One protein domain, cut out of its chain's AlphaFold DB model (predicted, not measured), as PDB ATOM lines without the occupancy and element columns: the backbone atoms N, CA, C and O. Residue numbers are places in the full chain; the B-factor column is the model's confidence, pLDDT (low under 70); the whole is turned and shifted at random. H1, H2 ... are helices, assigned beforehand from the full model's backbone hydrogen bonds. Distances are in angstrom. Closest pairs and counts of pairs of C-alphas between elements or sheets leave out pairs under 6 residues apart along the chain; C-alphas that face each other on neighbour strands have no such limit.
ATOM      1  N   TRP A   8     150.907 125.109 103.907       89.62
ATOM      2  CA  TRP A   8     149.554 124.730 104.307       89.62
ATOM      3  C   TRP A   8     149.217 123.249 104.097       89.62
ATOM      4  O   TRP A   8     148.190 122.790 104.598       89.62
ATOM      5  N   THR A   9     150.060 122.482 103.393       91.00
ATOM      6  CA  THR A   9     149.912 121.016 103.329       91.00
ATOM      7  C   THR A   9     150.078 120.375 104.705       91.00
ATOM      8  O   THR A   9     149.441 119.364 104.976       91.00
ATOM      9  N   ARG A  10     150.845 121.003 105.607       92.56
ATOM     10  CA  ARG A  10     150.988 120.561 107.001       92.56
ATOM     11  C   ARG A  10     149.673 120.653 107.768       92.56
ATOM     12  O   ARG A  10     149.306 119.714 108.458       92.56
ATOM     13  N   LEU A  11     148.906 121.731 107.573       96.38
ATOM     14  CA  LEU A  11     147.565 121.855 108.157       96.38
ATOM     15  C   LEU A  11     146.603 120.784 107.622       96.38
ATOM     16  O   LEU A  11     145.773 120.278 108.371       96.38
ATOM     17  N   ASP A  12     146.714 120.430 106.339       95.56
ATOM     18  CA  ASP A  12     145.944 119.323 105.760       95.56
ATOM     19  C   ASP A  12     146.319 117.980 106.399       95.56
ATOM     20  O   ASP A  12     145.427 117.235 106.797       95.56
ATOM     21  N   ALA A  13     147.617 117.702 106.551       95.19
ATOM     22  CA  ALA A  13     148.113 116.487 107.193       95.19
ATOM     23  C   ALA A  13     147.663 116.385 108.660       95.19
ATOM     24  O   ALA A  13     147.112 115.359 109.045       95.19
ATOM     25  N   MET A  14     147.792 117.466 109.439       97.19
ATOM     26  CA  MET A  14     147.312 117.520 110.826       97.19
ATOM     27  C   MET A  14     145.810 117.247 110.929       97.19
ATOM     28  O   MET A  14     145.384 116.466 111.773       97.19
ATOM     29  N   ALA A  15     144.998 117.860 110.062       97.56
ATOM     30  CA  ALA A  15     143.554 117.641 110.075       97.56
ATOM     31  C   ALA A  15     143.183 116.197 109.714       97.56
ATOM     32  O   ALA A  15     142.290 115.632 110.338       97.56
ATOM     33  N   ARG A  16     143.878 115.583 108.744       96.62
ATOM     34  CA  ARG A  16     143.701 114.159 108.414       96.62
ATOM     35  C   ARG A  16     144.055 113.264 109.589       96.62
ATOM     36  O   ARG A  16     143.268 112.388 109.918       96.62
ATOM     37  N   GLU A  17     145.201 113.498 110.220       97.31
ATOM     38  CA  GLU A  17     145.661 112.697 111.354       97.31
ATOM     39  C   GLU A  17     144.710 112.822 112.555       97.31
ATOM     40  O   GLU A  17     144.316 111.816 113.135       97.31
ATOM     41  N   ALA A  18     144.257 114.038 112.877       97.56
ATOM     42  CA  ALA A  18     143.304 114.274 113.962       97.56
ATOM     43  C   ALA A  18     141.910 113.672 113.688       97.56
ATOM     44  O   ALA A  18     141.242 113.218 114.619       97.56
ATOM     45  N   ALA A  19     141.453 113.661 112.430       97.00
ATOM     46  CA  ALA A  19     140.152 113.106 112.044       97.00
ATOM     47  C   ALA A  19     140.074 111.579 112.170       97.00
ATOM     48  O   ALA A  19     138.991 111.045 112.385       97.00
ATOM     49  N   VAL A  20     141.201 110.878 112.011       96.19
ATOM     50  CA  VAL A  20     141.267 109.406 112.094       96.19
ATOM     51  C   VAL A  20     141.877 108.910 113.405       96.19
ATOM     52  O   VAL A  20     142.059 107.703 113.573       96.19
ATOM     53  N   ALA A  21     142.217 109.818 114.324       95.31
ATOM     54  CA  ALA A  21     142.710 109.456 115.645       95.31
ATOM     55  C   ALA A  21     141.674 108.576 116.373       95.31
ATOM     56  O   ALA A  21     140.483 108.859 116.308       95.31
ATOM     57  N   PRO A  22     142.083 107.516 117.086       90.19
ATOM     58  CA  PRO A  22     141.132 106.592 117.709       90.19
ATOM     59  C   PRO A  22     140.274 107.261 118.792       90.19
ATOM     60  O   PRO A  22     139.130 106.866 119.017       90.19
ATOM     61  N   ASP A  23     140.817 108.287 119.449       92.06
ATOM     62  CA  ASP A  23     140.180 109.011 120.535       92.06
ATOM     63  C   ASP A  23     140.649 110.478 120.603       92.06
ATOM     64  O   ASP A  23     141.454 110.966 119.799       92.06
ATOM     65  N   ARG A  24     140.125 111.195 121.601       94.06
ATOM     66  CA  ARG A  24     140.481 112.588 121.888       94.06
ATOM     67  C   ARG A  24     141.963 112.753 122.235       94.06
ATOM     68  O   ARG A  24     142.562 113.741 121.822       94.06
ATOM     69  N   ALA A  25     142.553 111.832 122.995       95.69
ATOM     70  CA  ALA A  25     143.947 111.937 123.424       95.69
ATOM     71  C   ALA A  25     144.905 111.832 122.228       95.69
ATOM     72  O   ALA A  25     145.848 112.617 122.119       95.69
ATOM     73  N   GLY A  26     144.608 110.937 121.283       96.12
ATOM     74  CA  GLY A  26     145.313 110.826 120.012       96.12
ATOM     75  C   GLY A  26     145.241 112.117 119.198       96.12
ATOM     76  O   GLY A  26     146.271 112.597 118.732       96.12
ATOM     77  N   ALA A  27     144.057 112.730 119.089       97.00
ATOM     78  CA  ALA A  27     143.896 114.005 118.387       97.00
ATOM     79  C   ALA A  27     144.682 115.152 119.055       97.00
ATOM     80  O   ALA A  27     145.351 115.923 118.366       97.00
ATOM     81  N   LEU A  28     144.671 115.227 120.391       97.38
ATOM     82  CA  LEU A  28     145.462 116.204 121.149       97.38
ATOM     83  C   LEU A  28     146.968 116.021 120.915       97.38
ATOM     84  O   LEU A  28     147.688 116.999 120.719       97.38
ATOM     85  N   ALA A  29     147.447 114.776 120.856       97.69
ATOM     86  CA  ALA A  29     148.855 114.480 120.600       97.69
ATOM     87  C   ALA A  29     149.336 114.986 119.225       97.69
ATOM     88  O   ALA A  29     150.510 115.342 119.090       97.69
ATOM     89  N   VAL A  30     148.449 115.061 118.220       98.06
ATOM     90  CA  VAL A  30     148.752 115.679 116.913       98.06
ATOM     91  C   VAL A  30     149.065 117.166 117.083       98.06
ATOM     92  O   VAL A  30     150.092 117.638 116.591       98.06
ATOM     93  N   VAL A  31     148.216 117.894 117.817       97.69
ATOM     94  CA  VAL A  31     148.390 119.335 118.071       97.69
ATOM     95  C   VAL A  31     149.675 119.594 118.857       97.69
ATOM     96  O   VAL A  31     150.466 120.452 118.471       97.69
ATOM     97  N   GLU A  32     149.944 118.799 119.891       97.38
ATOM     98  CA  GLU A  32     151.160 118.928 120.706       97.38
ATOM     99  C   GLU A  32     152.445 118.622 119.927       97.38
ATOM    100  O   GLU A  32     153.494 119.233 120.149       97.38
ATOM    101  N   ARG A  33     152.402 117.682 118.977       97.50
ATOM    102  CA  ARG A  33     153.545 117.409 118.096       97.50
ATOM    103  C   ARG A  33     153.804 118.575 117.143       97.50
ATOM    104  O   ARG A  33     154.953 118.974 116.978       97.50
ATOM    105  N   ALA A  34     152.748 119.134 116.560       96.69
ATOM    106  CA  ALA A  34     152.841 120.286 115.671       96.69
ATOM    107  C   ALA A  34     153.307 121.555 116.396       96.69
ATOM    108  O   ALA A  34     154.065 122.344 115.832       96.69
ATOM    109  N   HIS A  35     152.892 121.735 117.653       96.06
ATOM    110  CA  HIS A  35     153.381 122.803 118.517       96.06
ATOM    111  C   HIS A  35     154.892 122.680 118.753       96.06
ATOM    112  O   HIS A  35     155.624 123.621 118.466       96.06
ATOM    113  N   ARG A  36     155.373 121.501 119.175       95.88
ATOM    114  CA  ARG A  36     156.810 121.243 119.402       95.88
ATOM    115  C   ARG A  36     157.681 121.398 118.153       95.88
ATOM    116  O   ARG A  36     158.880 121.603 118.275       95.88
ATOM    117  N   ALA A  37     157.090 121.266 116.969       95.38
ATOM    118  CA  ALA A  37     157.762 121.449 115.686       95.38
ATOM    119  C   ALA A  37     157.594 122.872 115.102       95.38
ATOM    120  O   ALA A  37     157.875 123.082 113.920       95.38
ATOM    121  N   ASP A  38     157.107 123.834 115.898       94.19
ATOM    122  CA  ASP A  38     156.847 125.234 115.519       94.19
ATOM    123  C   ASP A  38     155.898 125.416 114.318       94.19
ATOM    124  O   ASP A  38     155.818 126.487 113.701       94.19
ATOM    125  N   GLU A  39     155.121 124.387 113.968       95.25
ATOM    126  CA  GLU A  39     154.278 124.402 112.771       95.25
ATOM    127  C   GLU A  39     153.079 125.332 112.933       95.25
ATOM    128  O   GLU A  39     152.713 126.042 111.994       95.25
ATOM    129  N   LEU A  40     152.490 125.370 114.131       96.69
ATOM    130  CA  LEU A  40     151.333 126.212 114.445       96.69
ATOM    131  C   LEU A  40     151.687 127.701 114.343       96.69
ATOM    132  O   LEU A  40     151.006 128.459 113.647       96.69
ATOM    133  N   THR A  41     152.817 128.097 114.933       94.75
ATOM    134  CA  THR A  41     153.359 129.459 114.852       94.75
ATOM    135  C   THR A  41     153.684 129.837 113.406       94.75
ATOM    136  O   THR A  41     153.303 130.911 112.929       94.75
ATOM    137  N   ALA A  42     154.327 128.930 112.664       94.00
ATOM    138  CA  ALA A  42     154.655 129.129 111.258       94.00
ATOM    139  C   ALA A  42     153.402 129.308 110.377       94.00
ATOM    140  O   ALA A  42     153.410 130.125 109.447       94.00
ATOM    141  N   LEU A  43     152.326 128.563 110.641       96.31
ATOM    142  CA  LEU A  43     151.048 128.716 109.942       96.31
ATOM    143  C   LEU A  43     150.383 130.048 110.295       96.31
ATOM    144  O   LEU A  43     149.978 130.777 109.385       96.31
ATOM    145  N   ARG A  44     150.345 130.415 111.584       96.44
ATOM    146  CA  ARG A  44     149.732 131.661 112.068       96.44
ATOM    147  C   ARG A  44     150.302 132.888 111.364       96.44
ATOM    148  O   ARG A  44     149.551 133.708 110.839       96.44
ATOM    149  N   GLN A  45     151.629 132.982 111.269       94.69
ATOM    150  CA  GLN A  45     152.325 134.103 110.620       94.69
ATOM    151  C   GLN A  45     151.976 134.272 109.128       94.69
ATOM    152  O   GLN A  45     152.219 135.327 108.544       94.69
ATOM    153  N   ARG A  46     151.416 133.239 108.487       95.06
ATOM    154  CA  ARG A  46     151.085 133.228 107.056       95.06
ATOM    155  C   ARG A  46     149.594 133.415 106.774       95.06
ATOM    156  O   ARG A  46     149.242 133.551 105.602       95.06
ATOM    157  N   VAL A  47     148.726 133.450 107.791       95.62
ATOM    158  CA  VAL A  47     147.260 133.558 107.625       95.62
ATOM    159  C   VAL A  47     146.864 134.785 106.799       95.62
ATOM    160  O   VAL A  47     146.014 134.683 105.914       95.62
ATOM    161  N   SER A  48     147.528 135.925 107.007       92.88
ATOM    162  CA  SER A  48     147.263 137.171 106.269       92.88
ATOM    163  C   SER A  48     147.461 137.046 104.752       92.88
ATOM    164  O   SER A  48     146.871 137.807 103.988       92.88
ATOM    165  N   ARG A  49     148.243 136.057 104.299       91.69
ATOM    166  CA  ARG A  49     148.526 135.790 102.879       91.69
ATOM    167  C   ARG A  49     147.503 134.859 102.226       91.69
ATOM    168  O   ARG A  49     147.591 134.604 101.026       91.69
ATOM    169  N   LEU A  50     146.555 134.310 102.987       92.44
ATOM    170  CA  LEU A  50     145.515 133.449 102.438       92.44
ATOM    171  C   LEU A  50     144.543 134.266 101.585       92.44
ATOM    172  O   LEU A  50     144.003 135.281 102.029       92.44
ATOM    173  N   SER A  51     144.259 133.780 100.377       91.56
ATOM    174  CA  SER A  51     143.072 134.211  99.637       91.56
ATOM    175  C   SER A  51     141.806 133.822 100.416       91.56
ATOM    176  O   SER A  51     141.852 132.846 101.171       91.56
ATOM    177  N   PRO A  52     140.662 134.505 100.219       90.75
ATOM    178  CA  PRO A  52     139.418 134.178 100.928       90.75
ATOM    179  C   PRO A  52     139.050 132.690 100.838       90.75
ATOM    180  O   PRO A  52     138.814 132.026 101.842       90.75
ATOM    181  N   ARG A  53     139.156 132.114  99.634       88.25
ATOM    182  CA  ARG A  53     138.893 130.690  99.391       88.25
ATOM    183  C   ARG A  53     139.821 129.757 100.177       88.25
ATOM    184  O   ARG A  53     139.385 128.701 100.633       88.25
ATOM    185  N   ASN A  54     141.103 130.099 100.293       91.81
ATOM    186  CA  ASN A  54     142.048 129.277 101.050       91.81
ATOM    187  C   ASN A  54     141.894 129.490 102.563       91.81
ATOM    188  O   ASN A  54     142.195 128.574 103.322       91.81
ATOM    189  N   ALA A  55     141.391 130.648 102.998       94.50
ATOM    190  CA  ALA A  55     141.039 130.904 104.389       94.50
ATOM    191  C   ALA A  55     139.857 130.037 104.842       94.50
ATOM    192  O   ALA A  55     139.966 129.372 105.865       94.50
ATOM    193  N   GLU A  56     138.795 129.917 104.041       94.19
ATOM    194  CA  GLU A  56     137.694 128.972 104.305       94.19
ATOM    195  C   GLU A  56     138.178 127.513 104.354       94.19
ATOM    196  O   GLU A  56     137.772 126.721 105.205       94.19
ATOM    197  N   ALA A  57     139.083 127.144 103.444       94.06
ATOM    198  CA  ALA A  57     139.672 125.811 103.417       94.06
ATOM    199  C   ALA A  57     140.545 125.540 104.661       94.06
ATOM    200  O   ALA A  57     140.561 124.414 105.164       94.06
ATOM    201  N   ALA A  58     141.264 126.550 105.159       96.19
ATOM    202  CA  ALA A  58     142.015 126.469 106.409       96.19
ATOM    203  C   ALA A  58     141.076 126.391 107.622       96.19
ATOM    204  O   ALA A  58     141.292 125.547 108.487       96.19
ATOM    205  N   ALA A  59     140.002 127.186 107.644       96.75
ATOM    206  CA  ALA A  59     138.980 127.157 108.690       96.75
ATOM    207  C   ALA A  59     138.342 125.773 108.818       96.75
ATOM    208  O   ALA A  59     138.241 125.247 109.916       96.75
ATOM    209  N   MET A  60     138.019 125.118 107.702       97.00
ATOM    210  CA  MET A  60     137.536 123.734 107.728       97.00
ATOM    211  C   MET A  60     138.519 122.771 108.405       97.00
ATOM    212  O   MET A  60     138.105 121.956 109.222       97.00
ATOM    213  N   ARG A  61     139.821 122.886 108.124       97.94
ATOM    214  CA  ARG A  61     140.847 122.017 108.727       97.94
ATOM    215  C   ARG A  61     141.037 122.298 110.213       97.94
ATOM    216  O   ARG A  61     141.140 121.359 110.992       97.94
ATOM    217  N   VAL A  62     141.022 123.571 110.609       98.00
ATOM    218  CA  VAL A  62     141.013 123.955 112.028       98.00
ATOM    219  C   VAL A  62     139.762 123.430 112.722       98.00
ATOM    220  O   VAL A  62     139.877 122.896 113.817       98.00
ATOM    221  N   ALA A  63     138.593 123.503 112.081       97.88
ATOM    222  CA  ALA A  63     137.351 122.982 112.637       97.88
ATOM    223  C   ALA A  63     137.432 121.473 112.867       97.88
ATOM    224  O   ALA A  63     137.054 121.028 113.942       97.88
ATOM    225  N   VAL A  64     137.966 120.710 111.902       98.25
ATOM    226  CA  VAL A  64     138.214 119.267 112.057       98.25
ATOM    227  C   VAL A  64     139.103 119.001 113.273       98.25
ATOM    228  O   VAL A  64     138.717 118.228 114.141       98.25
ATOM    229  N   ILE A  65     140.250 119.679 113.377       98.25
ATOM    230  CA  ILE A  65     141.173 119.492 114.508       98.25
ATOM    231  C   ILE A  65     140.479 119.841 115.834       98.25
ATOM    232  O   ILE A  65     140.542 119.062 116.783       98.25
ATOM    233  N   ALA A  66     139.772 120.973 115.890       97.81
ATOM    234  CA  ALA A  66     139.081 121.434 117.087       97.81
ATOM    235  C   ALA A  66     137.993 120.451 117.544       97.81
ATOM    236  O   ALA A  66     137.950 120.110 118.727       97.81
ATOM    237  N   VAL A  67     137.147 119.944 116.634       97.12
ATOM    238  CA  VAL A  67     136.129 118.953 117.017       97.12
ATOM    239  C   VAL A  67     136.752 117.626 117.446       97.12
ATOM    240  O   VAL A  67     136.306 117.061 118.441       97.12
ATOM    241  N   SER A  68     137.815 117.162 116.779       97.12
ATOM    242  CA  SER A  68     138.530 115.937 117.162       97.12
ATOM    243  C   SER A  68     139.169 116.041 118.550       97.12
ATOM    244  O   SER A  68     139.210 115.056 119.285       97.12
ATOM    245  N   CYS A  69     139.629 117.235 118.934       97.00
ATOM    246  CA  CYS A  69     140.203 117.514 120.254       97.00
ATOM    247  C   CYS A  69     139.144 117.765 121.346       97.00
ATOM    248  O   CYS A  69     139.495 117.939 122.517       97.00
ATOM    249  N   GLY A  70     137.852 117.769 120.996       94.88
ATOM    250  CA  GLY A  70     136.755 118.044 121.928       94.88
ATOM    251  C   GLY A  70     136.584 119.527 122.276       94.88
ATOM    252  O   GLY A  70     136.022 119.848 123.318       94.88
ATOM    253  N   TRP A  71     137.061 120.437 121.426       95.12
ATOM    254  CA  TRP A  71     136.992 121.891 121.622       95.12
ATOM    255  C   TRP A  71     135.852 122.548 120.824       95.12
ATOM    256  O   TRP A  71     135.928 123.721 120.475       95.12
ATOM    257  N   SER A  72     134.782 121.810 120.515       89.12
ATOM    258  CA  SER A  72     133.679 122.283 119.660       89.12
ATOM    259  C   SER A  72     132.935 123.512 120.199       89.12
ATOM    260  O   SER A  72     132.413 124.297 119.413       89.12
ATOM    261  N   ALA A  73     132.885 123.680 121.522       87.06
ATOM    262  CA  ALA A  73     132.231 124.802 122.199       87.06
ATOM    263  C   ALA A  73     133.212 125.897 122.658       87.06
ATOM    264  O   ALA A  73     132.803 126.841 123.333       87.06
ATOM    265  N   LEU A  74     134.503 125.751 122.348       90.12
ATOM    266  CA  LEU A  74     135.538 126.646 122.842       90.12
ATOM    267  C   LEU A  74     135.530 127.964 122.061       90.12
ATOM    268  O   LEU A  74     135.549 127.964 120.832       90.12
ATOM    269  N   ASP A  75     135.537 129.081 122.783       89.12
ATOM    270  CA  ASP A  75     135.862 130.386 122.213       89.12
ATOM    271  C   ASP A  75     137.387 130.568 122.263       89.12
ATOM    272  O   ASP A  75     137.935 130.665 123.363       89.12
ATOM    273  N   PRO A  76     138.091 130.620 121.116       88.94
ATOM    274  CA  PRO A  76     139.546 130.717 121.105       88.94
ATOM    275  C   PRO A  76     140.092 132.028 121.692       88.94
ATOM    276  O   PRO A  76     141.286 132.103 121.969       88.94
ATOM    277  N   GLN A  77     139.252 133.053 121.879       88.31
ATOM    278  CA  GLN A  77     139.641 134.325 122.497       88.31
ATOM    279  C   GLN A  77     139.424 134.352 124.015       88.31
ATOM    280  O   GLN A  77     139.953 135.232 124.698       88.31
ATOM    281  N   ALA A  78     138.643 133.418 124.564       89.56
ATOM    282  CA  ALA A  78     138.324 133.419 125.984       89.56
ATOM    283  C   ALA A  78     139.567 133.059 126.823       89.56
ATOM    284  O   ALA A  78     140.241 132.077 126.513       89.56
ATOM    285  N   PRO A  79     139.857 133.765 127.936       88.50
ATOM    286  CA  PRO A  79     140.998 133.433 128.794       88.50
ATOM    287  C   PRO A  79     141.004 131.973 129.269       88.50
ATOM    288  O   PRO A  79     142.047 131.326 129.232       88.50
ATOM    289  N   ALA A  80     139.828 131.433 129.612       90.12
ATOM    290  CA  ALA A  80     139.651 130.045 130.038       90.12
ATOM    291  C   ALA A  80     140.005 129.013 128.948       90.12
ATOM    292  O   ALA A  80     140.287 127.860 129.256       90.12
ATOM    293  N   ALA A  81     140.034 129.402 127.668       90.12
ATOM    294  CA  ALA A  81     140.435 128.502 126.590       90.12
ATOM    295  C   ALA A  81     141.896 128.056 126.727       90.12
ATOM    296  O   ALA A  81     142.211 126.905 126.421       90.12
ATOM    297  N   ARG A  82     142.768 128.932 127.250       90.44
ATOM    298  CA  ARG A  82     144.194 128.642 127.475       90.44
ATOM    299  C   ARG A  82     144.431 127.558 128.527       90.44
ATOM    300  O   ARG A  82     145.493 126.952 128.541       90.44
ATOM    301  N   GLU A  83     143.449 127.296 129.386       89.62
ATOM    302  CA  GLU A  83     143.525 126.227 130.389       89.62
ATOM    303  C   GLU A  83     143.232 124.843 129.786       89.62
ATOM    304  O   GLU A  83     143.587 123.821 130.368       89.62
ATOM    305  N   VAL A  84     142.580 124.795 128.618       89.56
ATOM    306  CA  VAL A  84     142.005 123.565 128.041       89.56
ATOM    307  C   VAL A  84     142.628 123.196 126.689       89.56
ATOM    308  O   VAL A  84     142.516 122.045 126.249       89.56
ATOM    309  N   ALA A  85     143.260 124.151 126.008       92.81
ATOM    310  CA  ALA A  85     143.799 123.978 124.668       92.81
ATOM    311  C   ALA A  85     145.164 124.649 124.490       92.81
ATOM    312  O   ALA A  85     145.496 125.631 125.150       92.81
ATOM    313  N   ASN A  86     145.937 124.119 123.542       94.06
ATOM    314  CA  ASN A  86     147.259 124.626 123.196       94.06
ATOM    315  C   ASN A  86     147.187 126.084 122.708       94.06
ATOM    316  O   ASN A  86     146.496 126.378 121.730       94.06
ATOM    317  N   GLU A  87     147.941 126.983 123.341       95.25
ATOM    318  CA  GLU A  87     147.884 128.418 123.042       95.25
ATOM    319  C   GLU A  87     148.242 128.736 121.582       95.25
ATOM    320  O   GLU A  87     147.515 129.476 120.922       95.25
ATOM    321  N   ALA A  88     149.280 128.109 121.019       96.62
ATOM    322  CA  ALA A  88     149.659 128.339 119.623       96.62
ATOM    323  C   ALA A  88     148.564 127.884 118.637       96.62
ATOM    324  O   ALA A  88     148.390 128.485 117.572       96.62
ATOM    325  N   PHE A  89     147.802 126.841 118.986       97.75
ATOM    326  CA  PHE A  89     146.639 126.429 118.200       97.75
ATOM    327  C   PHE A  89     145.489 127.435 118.318       97.75
ATOM    328  O   PHE A  89     144.893 127.787 117.298       97.75
ATOM    329  N   LEU A  90     145.204 127.933 119.527       97.12
ATOM    330  CA  LEU A  90     144.188 128.967 119.748       97.12
ATOM    331  C   LEU A  90     144.509 130.244 118.971       97.12
ATOM    332  O   LEU A  90     143.627 130.792 118.315       97.12
ATOM    333  N   GLU A  91     145.771 130.676 118.952       97.06
ATOM    334  CA  GLU A  91     146.194 131.837 118.169       97.06
ATOM    335  C   GLU A  91     146.032 131.625 116.652       97.06
ATOM    336  O   GLU A  91     145.653 132.547 115.923       97.06
ATOM    337  N   LEU A  92     146.319 130.418 116.147       97.75
ATOM    338  CA  LEU A  92     146.085 130.069 114.742       97.75
ATOM    339  C   LEU A  92     144.585 130.082 114.414       97.75
ATOM    340  O   LEU A  92     144.188 130.640 113.388       97.75
ATOM    341  N   TRP A  93     143.761 129.485 115.279       97.69
ATOM    342  CA  TRP A  93     142.307 129.479 115.142       97.69
ATOM    343  C   TRP A  93     141.772 130.913 115.121       97.69
ATOM    344  O   TRP A  93     141.139 131.306 114.143       97.69
ATOM    345  N   ALA A  94     142.105 131.716 116.126       96.81
ATOM    346  CA  ALA A  94     141.786 133.135 116.219       96.81
ATOM    347  C   ALA A  94     142.139 133.923 114.948       96.81
ATOM    348  O   ALA A  94     141.315 134.666 114.412       96.81
ATOM    349  N   ALA A  95     143.357 133.742 114.432       97.25
ATOM    350  CA  ALA A  95     143.801 134.427 113.224       97.25
ATOM    351  C   ALA A  95     142.970 134.026 111.995       97.25
ATOM    352  O   ALA A  95     142.645 134.874 111.160       97.25
ATOM    353  N   ILE A  96     142.615 132.744 111.870       97.00
ATOM    354  CA  ILE A  96     141.769 132.255 110.777       97.00
ATOM    355  C   ILE A  96     140.338 132.772 110.923       97.00
ATOM    356  O   ILE A  96     139.807 133.272 109.934       97.00
ATOM    357  N   ALA A  97     139.754 132.715 112.123       95.31
ATOM    358  CA  ALA A  97     138.434 133.269 112.439       95.31
ATOM    359  C   ALA A  97     138.329 134.739 112.013       95.31
ATOM    360  O   ALA A  97     137.436 135.102 111.247       95.31
ATOM    361  N   HIS A  98     139.321 135.546 112.394       94.62
ATOM    362  CA  HIS A  98     139.421 136.938 111.972       94.62
ATOM    363  C   HIS A  98     139.543 137.076 110.446       94.62
ATOM    364  O   HIS A  98     138.896 137.928 109.839       94.62
ATOM    365  N   ARG A  99     140.336 136.219 109.784       95.31
ATOM    366  CA  ARG A  99     140.527 136.268 108.324       95.31
ATOM    367  C   ARG A  99     139.247 135.973 107.536       95.31
ATOM    368  O   ARG A  99     139.118 136.485 106.422       95.31
ATOM    369  N   ILE A 100     138.359 135.138 108.074       93.31
ATOM    370  CA  ILE A 100     137.082 134.768 107.442       93.31
ATOM    371  C   ILE A 100     135.877 135.549 107.986       93.31
ATOM    372  O   ILE A 100     134.764 135.292 107.533       93.31
ATOM    373  N   ASP A 101     136.089 136.470 108.932       91.50
ATOM    374  CA  ASP A 101     135.031 137.226 109.623       91.50
ATOM    375  C   ASP A 101     133.936 136.318 110.224       91.50
ATOM    376  O   ASP A 101     132.728 136.489 110.021       91.50
ATOM    377  N   HIS A 102     134.368 135.255 110.911       91.38
ATOM    378  CA  HIS A 102     133.467 134.262 111.489       91.38
ATOM    379  C   HIS A 102     134.138 133.533 112.653       91.38
ATOM    380  O   HIS A 102     134.958 132.650 112.431       91.38
ATOM    381  N   ASP A 103     133.769 133.866 113.889       88.81
ATOM    382  CA  ASP A 103     134.439 133.322 115.080       88.81
ATOM    383  C   ASP A 103     134.001 131.894 115.428       88.81
ATOM    384  O   ASP A 103     134.820 131.042 115.772       88.81
ATOM    385  N   GLN A 104     132.710 131.589 115.283       89.44
ATOM    386  CA  GLN A 104     132.122 130.318 115.726       89.44
ATOM    387  C   GLN A 104     131.965 129.307 114.587       89.44
ATOM    388  O   GLN A 104     130.942 128.634 114.457       89.44
ATOM    389  N   PHE A 105     133.008 129.172 113.764       93.50
ATOM    390  CA  PHE A 105     132.970 128.337 112.564       93.50
ATOM    391  C   PHE A 105     133.047 126.832 112.815       93.50
ATOM    392  O   PHE A 105     132.919 126.057 111.866       93.50
ATOM    393  N   VAL A 106     133.249 126.388 114.053       95.81
ATOM    394  CA  VAL A 106     133.307 124.964 114.389       95.81
ATOM    395  C   VAL A 106     131.893 124.382 114.410       95.81
ATOM    396  O   VAL A 106     131.207 124.375 115.426       95.81
ATOM    397  N   ALA A 107     131.437 123.947 113.236       95.19
ATOM    398  CA  ALA A 107     130.084 123.462 113.005       95.19
ATOM    399  C   ALA A 107     130.014 122.551 111.775       95.19
ATOM    400  O   ALA A 107     130.851 122.644 110.870       95.19
TER     401      ALA A 107
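What this domain is: This is residues 8 to 107 of the 330 residues of an uncharacterized protein of Streptomyces albulus (UniProt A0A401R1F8). The longest helix, H4, packs on H1 along one side and on H6 along another; H2 folds back from H1 as a hairpin, short H3 packs on H6, and tiny H5 sits at the outside. The printed part has 100 residues with six named helices, H1 to H6 in chain order, and no named strand: all helix, compact, radius of gyration of the C-alphas 12.1 A, spans 33 by 28 by 24 A.

Where its parts are: H4 is residues 52 to 68, 24.4 A long from first to last C-alpha; H6 87 to 100, 20.0 A; H2 24 to 36, 18.6 A; H1 8 to 19, 16.8 A; H3 39 to 44; H5 79 to 83. C-alpha 8 is at (149.554, 124.730, 104.307), C-alpha 100 at (137.082, 134.768, 107.442).

How they stand to each other: H4 touches H1, closest C-alphas Ala 15 and Arg 61, 5.3 A, and H6, Ala 59 and Ile 96, 6.2 A. H1, with residues 14 to 19 alone, touches H2, Ala 18 and Ala 27, 4.5 A. H3 touches H6, Arg 44 and Leu 92, 4.8 A. H5 is close to but not clearly touching H6. Every O i to N i+4 pair is within hydrogen-bond range in H1, H3, H4 and H6, 8 of 9 in H2, 0 of 1 in H5, where 2 of 2 O i to N i+3 pairs are.

The domain as a whole: The farthest C-alphas, Pro 22 and Arg 49, are 33.6 A apart. The printed part has no cut and no long link; no printed residue is under 70 in pLDDT.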